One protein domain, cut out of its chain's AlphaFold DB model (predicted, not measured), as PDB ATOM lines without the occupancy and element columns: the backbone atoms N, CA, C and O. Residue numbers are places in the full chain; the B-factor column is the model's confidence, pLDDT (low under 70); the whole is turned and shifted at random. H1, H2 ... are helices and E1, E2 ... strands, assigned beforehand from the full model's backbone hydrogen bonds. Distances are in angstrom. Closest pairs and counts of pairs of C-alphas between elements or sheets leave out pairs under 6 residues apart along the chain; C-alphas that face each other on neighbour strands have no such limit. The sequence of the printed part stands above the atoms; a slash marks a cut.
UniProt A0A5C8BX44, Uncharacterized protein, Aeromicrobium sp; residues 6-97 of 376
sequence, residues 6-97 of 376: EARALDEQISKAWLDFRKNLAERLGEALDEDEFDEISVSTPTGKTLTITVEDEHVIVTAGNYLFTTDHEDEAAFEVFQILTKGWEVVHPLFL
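What this domain is: This is residues 6 to 97 of the 376 residues of an uncharacterized protein of Aeromicrobium sp (UniProt A0A5C8BX44). A four-stranded antiparallel sheet, a meander with each strand beside the one before, is covered on one face by H2 and part of the long H1, making two layers. H1 residues 6 to 12 stick out. The printed part has 92 residues with named elements H1 E1 E2 E3 E4 H2, mixed in class, compact, radius of gyration of the C-alphas 13.5 A, spans 46 by 25 by 17 A.

Where its parts are: Find C-alpha 6 at (-13.924, -47.826, -10.204); H1, residues 6 to 35, runs 43.6 A. Next come E1, 41 to 44; E2, 50 to 56, 19.2 A; E3, 59 to 64; E4, 67 to 71. H2, 74 to 88, 19.9 A, ends at (0.295, -25.736, -15.580).

How they stand to each other: Within hydrogen-bond range across the hairpins are N 43 and O 51, N 61 and O 54, N 62 and O 69, each 2.8 A, and every helix O i to N i+4 pair. H2's height over the sheet is 9.2 A. H1 residues 18 to 30 touch H2, closest C-alphas Ala 26 and Glu 74, 5.0 A.

The domain as a whole: Glu 6 and Asp 57 have the farthest C-alphas, 46.4 A. The printed part has no cut.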
ATOM      1  N   GLU A   6     -14.899 -47.901  -9.119       71.62
ATOM      2  CA  GLU A   6     -13.924 -47.826 -10.204       71.62
ATOM      3  C   GLU A   6     -13.303 -46.433 -10.356       71.62
ATOM      4  O   GLU A   6     -12.096 -46.337 -10.544       71.62
ATOM      5  N   ALA A   7     -14.088 -45.358 -10.217       81.69
ATOM      6  CA  ALA A   7     -13.577 -43.988 -10.290       81.69
ATOM      7  C   ALA A   7     -12.581 -43.721  -9.153       81.69
ATOM      8  O   ALA A   7     -11.483 -43.232  -9.389       81.69
ATOM      9  N   ARG A   8     -12.910 -44.169  -7.933       82.50
ATOM     10  CA  ARG A   8     -11.997 -44.068  -6.783       82.50
ATOM     11  C   ARG A   8     -10.734 -44.903  -6.962       82.50
ATOM     12  O   ARG A   8      -9.657 -44.451  -6.592       82.50
ATOM     13  N   ALA A   9     -10.858 -46.106  -7.523       80.44
ATOM     14  CA  ALA A   9      -9.706 -46.958  -7.800       80.44
ATOM     15  C   ALA A   9      -8.780 -46.336  -8.858       80.44
ATOM     16  O   ALA A   9      -7.561 -46.403  -8.716       80.44
ATOM     17  N   LEU A  10      -9.347 -45.706  -9.892       84.69
ATOM     18  CA  LEU A  10      -8.587 -44.997 -10.917       84.69
ATOM     19  C   LEU A  10      -7.875 -43.768 -10.334       84.69
ATOM     20  O   LEU A  10      -6.680 -43.598 -10.562       84.69
ATOM     21  N   ASP A  11      -8.567 -42.959  -9.532       89.19
ATOM     22  CA  ASP A  11      -7.975 -41.788  -8.874       89.19
ATOM     23  C   ASP A  11      -6.837 -42.179  -7.919       89.19
ATOM     24  O   ASP A  11      -5.802 -41.508  -7.863       89.19
ATOM     25  N   GLU A  12      -6.988 -43.291  -7.193       89.81
ATOM     26  CA  GLU A  12      -5.938 -43.838  -6.331       89.81
ATOM     27  C   GLU A  12      -4.724 -44.302  -7.151       89.81
ATOM     28  O   GLU A  12      -3.583 -44.022  -6.776       89.81
ATOM     29  N   GLN A  13      -4.946 -44.949  -8.302       89.50
ATOM     30  CA  GLN A  13      -3.871 -45.341  -9.220       89.50
ATOM     31  C   GLN A  13      -3.133 -44.132  -9.800       89.50
ATOM     32  O   GLN A  13      -1.903 -44.113  -9.779       89.50
ATOM     33  N   ILE A  14      -3.861 -43.109 -10.259       92.44
ATOM     34  CA  ILE A  14      -3.279 -41.867 -10.787       92.44
ATOM     35  C   ILE A  14      -2.456 -41.167  -9.700       92.44
ATOM     36  O   ILE A  14      -1.312 -40.776  -9.936       92.44
ATOM     37  N   SER A  15      -3.010 -41.051  -8.490       93.56
ATOM     38  CA  SER A  15      -2.327 -40.426  -7.351       93.56
ATOM     39  C   SER A  15      -1.041 -41.167  -6.992       93.56
ATOM     40  O   SER A  15      -0.013 -40.541  -6.732       93.56
ATOM     41  N   LYS A  16      -1.082 -42.503  -7.017       92.44
ATOM     42  CA  LYS A  16       0.090 -43.340  -6.770       92.44
ATOM     43  C   LYS A  16       1.155 -43.159  -7.854       92.44
ATOM     44  O   LYS A  16       2.313 -42.966  -7.512       92.44
ATOM     45  N   ALA A  17       0.776 -43.164  -9.130       93.31
ATOM     46  CA  ALA A  17       1.724 -42.992 -10.226       93.31
ATOM     47  C   ALA A  17       2.455 -41.643 -10.157       93.31
ATOM     48  O   ALA A  17       3.664 -41.579 -10.369       93.31
ATOM     49  N   TRP A  18       1.746 -40.566  -9.807       96.50
ATOM     50  CA  TRP A  18       2.369 -39.259  -9.584       96.50
ATOM     51  C   TRP A  18       3.303 -39.233  -8.372       96.50
ATOM     52  O   TRP A  18       4.332 -38.558  -8.415       96.50
ATOM     53  N   LEU A  19       2.963 -39.953  -7.300       95.19
ATOM     54  CA  LEU A  19       3.834 -40.090  -6.136       95.19
ATOM     55  C   LEU A  19       5.125 -40.840  -6.491       95.19
ATOM     56  O   LEU A  19       6.205 -40.377  -6.132       95.19
ATOM     57  N   ASP A  20       5.007 -41.950  -7.223       92.81
ATOM     58  CA  ASP A  20       6.144 -42.756  -7.672       92.81
ATOM     59  C   ASP A  20       7.053 -41.935  -8.611       92.81
ATOM     60  O   ASP A  20       8.260 -41.873  -8.394       92.81
ATOM     61  N   PHE A  21       6.476 -41.198  -9.572       95.75
ATOM     62  CA  PHE A  21       7.222 -40.276 -10.440       95.75
ATOM     63  C   PHE A  21       8.008 -39.224  -9.643       95.75
ATOM     64  O   PHE A  21       9.199 -39.031  -9.879       95.75
ATOM     65  N   ARG A  22       7.360 -38.551  -8.681       96.44
ATOM     66  CA  ARG A  22       8.018 -37.533  -7.845       96.44
ATOM     67  C   ARG A  22       9.165 -38.116  -7.036       96.44
ATOM     68  O   ARG A  22      10.197 -37.471  -6.918       96.44
ATOM     69  N   LYS A  23       8.972 -39.313  -6.484       95.12
ATOM     70  CA  LYS A  23       9.992 -39.988  -5.690       95.12
ATOM     71  C   LYS A  23      11.214 -40.338  -6.542       95.12
ATOM     72  O   LYS A  23      12.320 -40.018  -6.136       95.12
ATOM     73  N   ASN A  24      11.003 -40.922  -7.722       93.75
ATOM     74  CA  ASN A  24      12.095 -41.268  -8.638       93.75
ATOM     75  C   ASN A  24      12.861 -40.023  -9.103       93.75
ATOM     76  O   ASN A  24      14.082 -40.051  -9.223       93.75
ATOM     77  N   LEU A  25      12.147 -38.921  -9.358       95.69
ATOM     78  CA  LEU A  25      12.773 -37.652  -9.713       95.69
ATOM     79  C   LEU A  25      13.600 -37.082  -8.552       95.69
ATOM     80  O   LEU A  25      14.736 -36.686  -8.777       95.69
ATOM     81  N   ALA A  26      13.059 -37.058  -7.330       96.12
ATOM     82  CA  ALA A  26      13.789 -36.581  -6.155       96.12
ATOM     83  C   ALA A  26      15.042 -37.428  -5.876       96.12
ATOM     84  O   ALA A  26      16.100 -36.873  -5.621       96.12
ATOM     85  N   GLU A  27      14.946 -38.755  -6.000       94.44
ATOM     86  CA  GLU A  27      16.082 -39.674  -5.840       94.44
ATOM     87  C   GLU A  27      17.188 -39.385  -6.864       94.44
ATOM     88  O   GLU A  27      18.335 -39.176  -6.477       94.44
ATOM     89  N   ARG A  28      16.837 -39.239  -8.150       93.94
ATOM     90  CA  ARG A  28      17.803 -38.910  -9.213       93.94
ATOM     91  C   ARG A  28      18.425 -37.518  -9.044       93.94
ATOM     92  O   ARG A  28      19.580 -37.322  -9.400       93.94
ATOM     93  N   LEU A  29      17.675 -36.548  -8.519       94.75
ATOM     94  CA  LEU A  29      18.199 -35.214  -8.201       94.75
ATOM     95  C   LEU A  29      19.102 -35.218  -6.961       94.75
ATOM     96  O   LEU A  29      20.063 -34.459  -6.921       94.75
ATOM     97  N   GLY A  30      18.825 -36.071  -5.974       93.31
ATOM     98  CA  GLY A  30      19.711 -36.270  -4.829       93.31
ATOM     99  C   GLY A  30      21.063 -36.841  -5.257       93.31
ATOM    100  O   GLY A  30      22.098 -36.286  -4.906       93.31
ATOM    101  N   GLU A  31      21.054 -37.881  -6.100       91.56
ATOM    102  CA  GLU A  31      22.280 -38.447  -6.688       91.56
ATOM    103  C   GLU A  31      23.073 -37.389  -7.479       91.56
ATOM    104  O   GLU A  31      24.290 -37.289  -7.350       91.56
ATOM    105  N   ALA A  32      22.376 -36.539  -8.237       91.62
ATOM    106  CA  ALA A  32      22.976 -35.455  -9.012       91.62
ATOM    107  C   ALA A  32      23.701 -34.400  -8.170       91.62
ATOM    108  O   ALA A  32      24.760 -33.913  -8.561       91.62
ATOM    109  N   LEU A  33      23.099 -34.015  -7.042       91.88
ATOM    110  CA  LEU A  33      23.663 -33.026  -6.124       91.88
ATOM    111  C   LEU A  33      24.907 -33.566  -5.404       91.88
ATOM    112  O   LEU A  33      25.784 -32.782  -5.052       91.88
ATOM    113  N   ASP A  34      25.000 -34.884  -5.218       91.38
ATOM    114  CA  ASP A  34      26.140 -35.538  -4.573       91.38
ATOM    115  C   ASP A  34      27.321 -35.798  -5.535       91.38
ATOM    116  O   ASP A  34      28.476 -35.806  -5.095       91.38
ATOM    117  N   GLU A  35      27.065 -36.039  -6.828       86.19
ATOM    118  CA  GLU A  35      28.083 -36.523  -7.781       86.19
ATOM    119  C   GLU A  35      28.768 -35.435  -8.640       86.19
ATOM    120  O   GLU A  35      29.692 -35.764  -9.384       86.19
ATOM    121  N   ASP A  36      28.401 -34.149  -8.517       79.12
ATOM    122  CA  ASP A  36      28.956 -32.999  -9.284       79.12
ATOM    123  C   ASP A  36      28.896 -33.152 -10.831       79.12
ATOM    124  O   ASP A  36      29.376 -32.296 -11.583       79.12
ATOM    125  N   GLU A  37      28.290 -34.230 -11.335       81.06
ATOM    126  CA  GLU A  37      28.102 -34.557 -12.747       81.06
ATOM    127  C   GLU A  37      26.641 -34.978 -12.952       81.06
ATOM    128  O   GLU A  37      26.193 -35.999 -12.435       81.06
ATOM    129  N   PHE A  38      25.873 -34.172 -13.692       87.50
ATOM    130  CA  PHE A  38      24.456 -34.432 -13.932       87.50
ATOM    131  C   PHE A  38      24.074 -34.235 -15.394       87.50
ATOM    132  O   PHE A  38      24.263 -33.161 -15.971       87.50
ATOM    133  N   ASP A  39      23.469 -35.270 -15.969       88.56
ATOM    134  CA  ASP A  39      22.829 -35.194 -17.274       88.56
ATOM    135  C   ASP A  39      21.504 -34.429 -17.167       88.56
ATOM    136  O   ASP A  39      20.643 -34.762 -16.351       88.56
ATOM    137  N   GLU A  40      21.315 -33.427 -18.031       94.56
ATOM    138  CA  GLU A  40      20.056 -32.683 -18.142       94.56
ATOM    139  C   GLU A  40      18.869 -33.646 -18.304       94.56
ATOM    140  O   GLU A  40      18.793 -34.423 -19.261       94.56
ATOM    141  N   ILE A  41      17.890 -33.550 -17.402       94.94
ATOM    142  CA  ILE A  41      16.636 -34.288 -17.535       94.94
ATOM    143  C   ILE A  41      15.664 -33.439 -18.343       94.94
ATOM    144  O   ILE A  41      15.217 -32.378 -17.904       94.94
ATOM    145  N   SER A  42      15.266 -33.955 -19.502       94.75
ATOM    146  CA  SER A  42      14.211 -33.369 -20.322       94.75
ATOM    147  C   SER A  42      12.906 -34.142 -20.139       94.75
ATOM    148  O   SER A  42      12.860 -35.369 -20.251       94.75
ATOM    149  N   VAL A  43      11.828 -33.421 -19.836       95.00
ATOM    150  CA  VAL A  43      10.466 -33.950 -19.743       95.00
ATOM    151  C   VAL A  43       9.627 -33.256 -20.799       95.00
ATOM    152  O   VAL A  43       9.444 -32.036 -20.753       95.00
ATOM    153  N   SER A  44       9.083 -34.018 -21.745       94.50
ATOM    154  CA  SER A  44       8.229 -33.453 -22.790       94.50
ATOM    155  C   SER A  44       6.826 -34.052 -22.794       94.50
ATOM    156  O   SER A  44       6.590 -35.183 -22.373       94.50
ATOM    157  N   THR A  45       5.854 -33.244 -23.218       93.75
ATOM    158  CA  THR A  45       4.452 -33.663 -23.368       93.75
ATOM    159  C   THR A  45       4.124 -33.966 -24.830       93.75
ATOM    160  O   THR A  45       4.767 -33.415 -25.725       93.75
ATOM    161  N   PRO A  46       3.020 -34.686 -25.115       87.00
ATOM    162  CA  PRO A  46       2.559 -34.919 -26.487       87.00
ATOM    163  C   PRO A  46       2.208 -33.625 -27.238       87.00
ATOM    164  O   PRO A  46       2.137 -33.610 -28.464       87.00
ATOM    165  N   THR A  47       1.986 -32.525 -26.510       89.94
ATOM    166  CA  THR A  47       1.726 -31.200 -27.094       89.94
ATOM    167  C   THR A  47       2.999 -30.457 -27.515       89.94
ATOM    168  O   THR A  47       2.904 -29.354 -28.047       89.94
ATOM    169  N   GLY A  48       4.183 -31.037 -27.279       93.00
ATOM    170  CA  GLY A  48       5.483 -30.448 -27.611       93.00
ATOM    171  C   GLY A  48       5.990 -29.414 -26.603       93.00
ATOM    172  O   GLY A  48       6.964 -28.722 -26.884       93.00
ATOM    173  N   LYS A  49       5.342 -29.278 -25.437       95.12
ATOM    174  CA  LYS A  49       5.901 -28.505 -24.319       95.12
ATOM    175  C   LYS A  49       7.013 -29.313 -23.659       95.12
ATOM    176  O   LYS A  49       6.792 -30.492 -23.376       95.12
ATOM    177  N   THR A  50       8.135 -28.657 -23.381       96.12
ATOM    178  CA  THR A  50       9.331 -29.261 -22.783       96.12
ATOM    179  C   THR A  50       9.723 -28.516 -21.515       96.12
ATOM    180  O   THR A  50       9.636 -27.286 -21.457       96.12
ATOM    181  N   LEU A  51      10.076 -29.283 -20.490       97.06
ATOM    182  CA  LEU A  51      10.578 -28.837 -19.200       97.06
ATOM    183  C   LEU A  51      11.954 -29.469 -19.050       97.06
ATOM    184  O   LEU A  51      12.100 -30.669 -19.275       97.06
ATOM    185  N   THR A  52      12.946 -28.665 -18.703       97.12
ATOM    186  CA  THR A  52      14.318 -29.121 -18.487       97.12
ATOM    187  C   THR A  52      14.682 -28.940 -17.025       97.12
ATOM    188  O   THR A  52      14.287 -27.958 -16.390       97.12
ATOM    189  N   ILE A  53      15.394 -29.920 -16.484       97.50
ATOM    190  CA  ILE A  53      15.906 -29.907 -15.120       97.50
ATOM    191  C   ILE A  53      17.415 -30.071 -15.221       97.50
ATOM    192  O   ILE A  53      17.892 -31.062 -15.778       97.50
ATOM    193  N   THR A  54      18.145 -29.094 -14.704       96.69
ATOM    194  CA  THR A  54      19.606 -29.110 -14.610       96.69
ATOM    195  C   THR A  54      20.021 -28.924 -13.158       96.69
ATOM    196  O   THR A  54      19.242 -28.434 -12.339       96.69
ATOM    197  N   VAL A  55      21.240 -29.340 -12.829       96.38
ATOM    198  CA  VAL A  55      21.851 -29.108 -11.521       96.38
ATOM    199  C   VAL A  55      23.131 -28.315 -11.758       96.38
ATOM    200  O   VAL A  55      23.991 -28.754 -12.517       96.38
ATOM    201  N   GLU A  56      23.220 -27.121 -11.177       94.81
ATOM    202  CA  GLU A  56      24.359 -26.204 -11.304       94.81
ATOM    203  C   GLU A  56      24.686 -25.610  -9.930       94.81
ATOM    204  O   GLU A  56      23.786 -25.127  -9.249       94.81
ATOM    205  N   ASP A  57      25.963 -25.619  -9.532       92.56
ATOM    206  CA  ASP A  57      26.447 -25.014  -8.279       92.56
ATOM    207  C   ASP A  57      25.620 -25.419  -7.032       92.56
ATOM    208  O   ASP A  57      25.183 -24.558  -6.272       92.56
ATOM    209  N   GLU A  58      25.372 -26.723  -6.834       93.75
ATOM    210  CA  GLU A  58      24.537 -27.271  -5.739       93.75
ATOM    211  C   GLU A  58      23.053 -26.830  -5.778       93.75
ATOM    212  O   GLU A  58      22.315 -26.978  -4.802       93.75
ATOM    213  N   HIS A  59      22.578 -26.305  -6.911       95.00
ATOM    214  CA  HIS A  59      21.194 -25.886  -7.097       95.00
ATOM    215  C   HIS A  59      20.511 -26.642  -8.233       95.00
ATOM    216  O   HIS A  59      21.014 -26.729  -9.351       95.00
ATOM    217  N   VAL A  60      19.296 -27.121  -7.972       96.75
ATOM    218  CA  VAL A  60      18.407 -27.664  -8.997       96.75
ATOM    219  C   VAL A  60      17.685 -26.513  -9.685       96.75
ATOM    220  O   VAL A  60      16.967 -25.736  -9.049       96.75
ATOM    221  N   ILE A  61      17.840 -26.422 -11.003       97.56
ATOM    222  CA  ILE A  61      17.207 -25.425 -11.860       97.56
ATOM    223  C   ILE A  61      16.151 -26.117 -12.719       97.56
ATOM    224  O   ILE A  61      16.449 -26.982 -13.539       97.56
ATOM    225  N   VAL A  62      14.896 -25.702 -12.563       97.75
ATOM    226  CA  VAL A  62      13.760 -26.176 -13.359       97.75
ATOM    227  C   VAL A  62      13.353 -25.074 -14.333       97.75
ATOM    228  O   VAL A  62      12.945 -23.986 -13.920       97.75
ATOM    229  N   THR A  63      13.419 -25.360 -15.633       97.56
ATOM    230  CA  THR A  63      13.053 -24.416 -16.697       97.56
ATOM    231  C   THR A  63      11.886 -24.952 -17.521       97.56
ATOM    232  O   THR A  63      11.927 -26.063 -18.039       97.56
ATOM    233  N   ALA A  64      10.832 -24.149 -17.686       96.75
ATOM    234  CA  ALA A  64       9.658 -24.499 -18.487       96.75
ATOM    235  C   ALA A  64       9.165 -23.288 -19.299       96.75
ATOM    236  O   ALA A  64       8.341 -22.485 -18.852       96.75
ATOM    237  N   GLY A  65       9.676 -23.132 -20.523       94.38
ATOM    238  CA  GLY A  65       9.400 -21.956 -21.355       94.38
ATOM    239  C   GLY A  65       9.998 -20.681 -20.748       94.38
ATOM    240  O   GLY A  65      11.211 -20.542 -20.696       94.38
ATOM    241  N   ASN A  66       9.149 -19.753 -20.291       94.00
ATOM    242  CA  ASN A  66       9.584 -18.523 -19.602       94.00
ATOM    243  C   ASN A  66       9.621 -18.670 -18.071       94.00
ATOM    244  O   ASN A  66       9.878 -17.693 -17.368       94.00
ATOM    245  N   TYR A  67       9.276 -19.850 -17.554       96.31
ATOM    246  CA  TYR A  67       9.310 -20.140 -16.130       96.31
ATOM    247  C   TYR A  67      10.691 -20.658 -15.734       96.31
ATOM    248  O   TYR A  67      11.221 -21.540 -16.408       96.31
ATOM    249  N   LEU A  68      11.233 -20.113 -14.646       97.31
ATOM    250  CA  LEU A  68      12.499 -20.511 -14.042       97.31
ATOM    251  C   LEU A  68      12.283 -20.641 -12.534       97.31
ATOM    252  O   LEU A  68      11.817 -19.692 -11.898       97.31
ATOM    253  N   PHE A  69      12.630 -21.796 -11.985       97.75
ATOM    254  CA  PHE A  69      12.609 -22.072 -10.555       97.75
ATOM    255  C   PHE A  69      13.951 -22.665 -10.132       97.75
ATOM    256  O   PHE A  69      14.520 -23.474 -10.863       97.75
ATOM    257  N   THR A  70      14.455 -22.256  -8.971       97.50
ATOM    258  CA  THR A  70      15.758 -22.686  -8.452       97.50
ATOM    259  C   THR A  70      15.631 -23.000  -6.969       97.50
ATOM    260  O   THR A  70      15.067 -22.194  -6.228       97.50
ATOM    261  N   THR A  71      16.152 -24.149  -6.545       97.62
ATOM    262  CA  THR A  71      16.163 -24.594  -5.141       97.62
ATOM    263  C   THR A  71      17.405 -25.447  -4.861       97.62
ATOM    264  O   THR A  71      17.989 -26.014  -5.779       97.62
ATOM    265  N   ASP A  72      17.812 -25.526  -3.599       96.19
ATOM    266  CA  ASP A  72      18.824 -26.436  -3.048       96.19
ATOM    267  C   ASP A  72      18.205 -27.731  -2.473       96.19
ATOM    268  O   ASP A  72      18.895 -28.522  -1.834       96.19
ATOM    269  N   HIS A  73      16.901 -27.958  -2.685       96.75
ATOM    270  CA  HIS A  73      16.178 -29.127  -2.180       96.75
ATOM    271  C   HIS A  73      15.539 -29.960  -3.301       96.75
ATOM    272  O   HIS A  73      14.619 -29.520  -3.998       96.75
ATOM    273  N   GLU A  74      15.962 -31.217  -3.415       96.19
ATOM    274  CA  GLU A  74      15.514 -32.190  -4.412       96.19
ATOM    275  C   GLU A  74      13.999 -32.454  -4.352       96.19
ATOM    276  O   GLU A  74      13.316 -32.485  -5.381       96.19
ATOM    277  N   ASP A  75      13.441 -32.550  -3.142       97.00
ATOM    278  CA  ASP A  75      12.007 -32.762  -2.918       97.00
ATOM    279  C   ASP A  75      11.159 -31.561  -3.373       97.00
ATOM    280  O   ASP A  75      10.034 -31.728  -3.867       97.00
ATOM    281  N   GLU A  76      11.686 -30.345  -3.205       97.00
ATOM    282  CA  GLU A  76      11.017 -29.108  -3.608       97.00
ATOM    283  C   GLU A  76      11.033 -28.969  -5.134       97.00
ATOM    284  O   GLU A  76       9.987 -28.709  -5.734       97.00
ATOM    285  N   ALA A  77      12.169 -29.260  -5.775       97.31
ATOM    286  CA  ALA A  77      12.274 -29.303  -7.230       97.31
ATOM    287  C   ALA A  77      11.325 -30.348  -7.839       97.31
ATOM    288  O   ALA A  77      10.572 -30.043  -8.768       97.31
ATOM    289  N   ALA A  78      11.284 -31.563  -7.281       97.12
ATOM    290  CA  ALA A  78      10.380 -32.615  -7.740       97.12
ATOM    291  C   ALA A  78       8.896 -32.245  -7.546       97.12
ATOM    292  O   ALA A  78       8.040 -32.587  -8.372       97.12
ATOM    293  N   PHE A  79       8.562 -31.535  -6.464       97.38
ATOM    294  CA  PHE A  79       7.212 -31.012  -6.249       97.38
ATOM    295  C   PHE A  79       6.842 -29.908  -7.243       97.38
ATOM    296  O   PHE A  79       5.709 -29.888  -7.733       97.38
ATOM    297  N   GLU A  80       7.780 -29.022  -7.568       98.00
ATOM    298  CA  GLU A  80       7.555 -27.942  -8.522       98.00
ATOM    299  C   GLU A  80       7.333 -28.485  -9.936       98.00
ATOM    300  O   GLU A  80       6.368 -28.115 -10.608       98.00
ATOM    301  N   VAL A  81       8.138 -29.465 -10.352       97.50
ATOM    302  CA  VAL A  81       7.948 -30.189 -11.619       97.50
ATOM    303  C   VAL A  81       6.549 -30.808 -11.670       97.50
ATOM    304  O   VAL A  81       5.820 -30.626 -12.644       97.50
ATOM    305  N   PHE A  82       6.108 -31.463 -10.591       97.19
ATOM    306  CA  PHE A  82       4.748 -31.997 -10.492       97.19
ATOM    307  C   PHE A  82       3.662 -30.916 -10.634       97.19
ATOM    308  O   PHE A  82       2.662 -31.142 -11.321       97.19
ATOM    309  N   GLN A  83       3.832 -29.741 -10.022       97.88
ATOM    310  CA  GLN A  83       2.873 -28.633 -10.127       97.88
ATOM    311  C   GLN A  83       2.783 -28.089 -11.554       97.88
ATOM    312  O   GLN A  83       1.676 -27.888 -12.062       97.88
ATOM    313  N   ILE A  84       3.926 -27.900 -12.219       97.38
ATOM    314  CA  ILE A  84       3.973 -27.447 -13.613       97.38
ATOM    315  C   ILE A  84       3.248 -28.451 -14.509       97.38
ATOM    316  O   ILE A  84       2.388 -28.059 -15.300       97.38
ATOM    317  N   LEU A  85       3.531 -29.747 -14.351       97.06
ATOM    318  CA  LEU A  85       2.937 -30.796 -15.179       97.06
ATOM    319  C   LEU A  85       1.427 -30.940 -14.940       97.06
ATOM    320  O   LEU A  85       0.659 -30.970 -15.901       97.06
ATOM    321  N   THR A  86       0.980 -30.983 -13.684       96.62
ATOM    322  CA  THR A  86      -0.432 -31.254 -13.356       96.62
ATOM    323  C   THR A  86      -1.330 -30.025 -13.424       96.62
ATOM    324  O   THR A  86      -2.444 -30.121 -13.930       96.62
ATOM    325  N   LYS A  87      -0.878 -28.862 -12.941       96.25
ATOM    326  CA  LYS A  87      -1.692 -27.633 -12.918       96.25
ATOM    327  C   LYS A  87      -1.383 -26.692 -14.070       96.25
ATOM    328  O   LYS A  87      -2.284 -26.019 -14.555       96.25
ATOM    329  N   GLY A  88      -0.119 -26.613 -14.485       95.94
ATOM    330  CA  GLY A  88       0.295 -25.736 -15.580       95.94
ATOM    331  C   GLY A  88      -0.023 -26.323 -16.953       95.94
ATOM    332  O   GLY A  88      -0.465 -25.609 -17.855       95.94
ATOM    333  N   TRP A  89       0.236 -27.617 -17.139       96.50
ATOM    334  CA  TRP A  89       0.080 -28.301 -18.425       96.50
ATOM    335  C   TRP A  89      -1.072 -29.302 -18.468       96.50
ATOM    336  O   TRP A  89      -1.326 -29.843 -19.542       96.50
ATOM    337  N   GLU A  90      -1.774 -29.497 -17.350       96.56
ATOM    338  CA  GLU A  90      -2.955 -30.367 -17.237       96.56
ATOM    339  C   GLU A  90      -2.675 -31.829 -17.635       96.56
ATOM    340  O   GLU A  90      -3.530 -32.530 -18.178       96.56
ATOM    341  N   VAL A  91      -1.460 -32.317 -17.366       96.56
ATOM    342  CA  VAL A  91      -1.108 -33.721 -17.594       96.56
ATOM    343  C   VAL A  91      -1.839 -34.586 -16.568       96.56
ATOM    344  O   VAL A  91      -1.647 -34.442 -15.363       96.56
ATOM    345  N   VAL A  92      -2.672 -35.508 -17.053       95.00
ATOM    346  CA  VAL A  92      -3.522 -36.359 -16.200       95.00
ATOM    347  C   VAL A  92      -2.719 -37.475 -15.523       95.00
ATOM    348  O   VAL A  92      -2.971 -37.806 -14.367       95.00
ATOM    349  N   HIS A  93      -1.733 -38.049 -16.218       95.31
ATOM    350  CA  HIS A  93      -0.949 -39.191 -15.742       95.31
ATOM    351  C   HIS A  93       0.507 -39.102 -16.236       95.31
ATOM    352  O   HIS A  93       0.710 -38.742 -17.399       95.31
ATOM    353  N   PRO A  94       1.518 -39.477 -15.426       95.12
ATOM    354  CA  PRO A  94       2.924 -39.362 -15.822       95.12
ATOM    355  C   PRO A  94       3.302 -40.246 -17.024       95.12
ATOM    356  O   PRO A  94       4.184 -39.875 -17.778       95.12
ATOM    357  N   LEU A  95       2.590 -41.353 -17.286       92.62
ATOM    358  CA  LEU A  95       2.771 -42.182 -18.505       92.62
ATOM    359  C   LEU A  95       2.593 -41.435 -19.837       92.62
ATOM    360  O   LEU A  95       2.991 -41.961 -20.869       92.62
ATOM    361  N   PHE A  96       1.975 -40.252 -19.845       92.88
ATOM    362  CA  PHE A  96       1.880 -39.436 -21.058       92.88
ATOM    363  C   PHE A  96       3.122 -38.574 -21.306       92.88
ATOM    364  O   PHE A  96       3.181 -37.891 -22.326       92.88
ATOM    365  N   LEU A  97       4.074 -38.561 -20.377       93.50
ATOM    366  CA  LEU A  97       5.324 -37.831 -20.504       93.50
ATOM    367  C   LEU A  97       6.327 -38.681 -21.278       93.50
ATOM    368  O   LEU A  97       6.469 -39.874 -21.022       93.50
TER     369      LEU A  97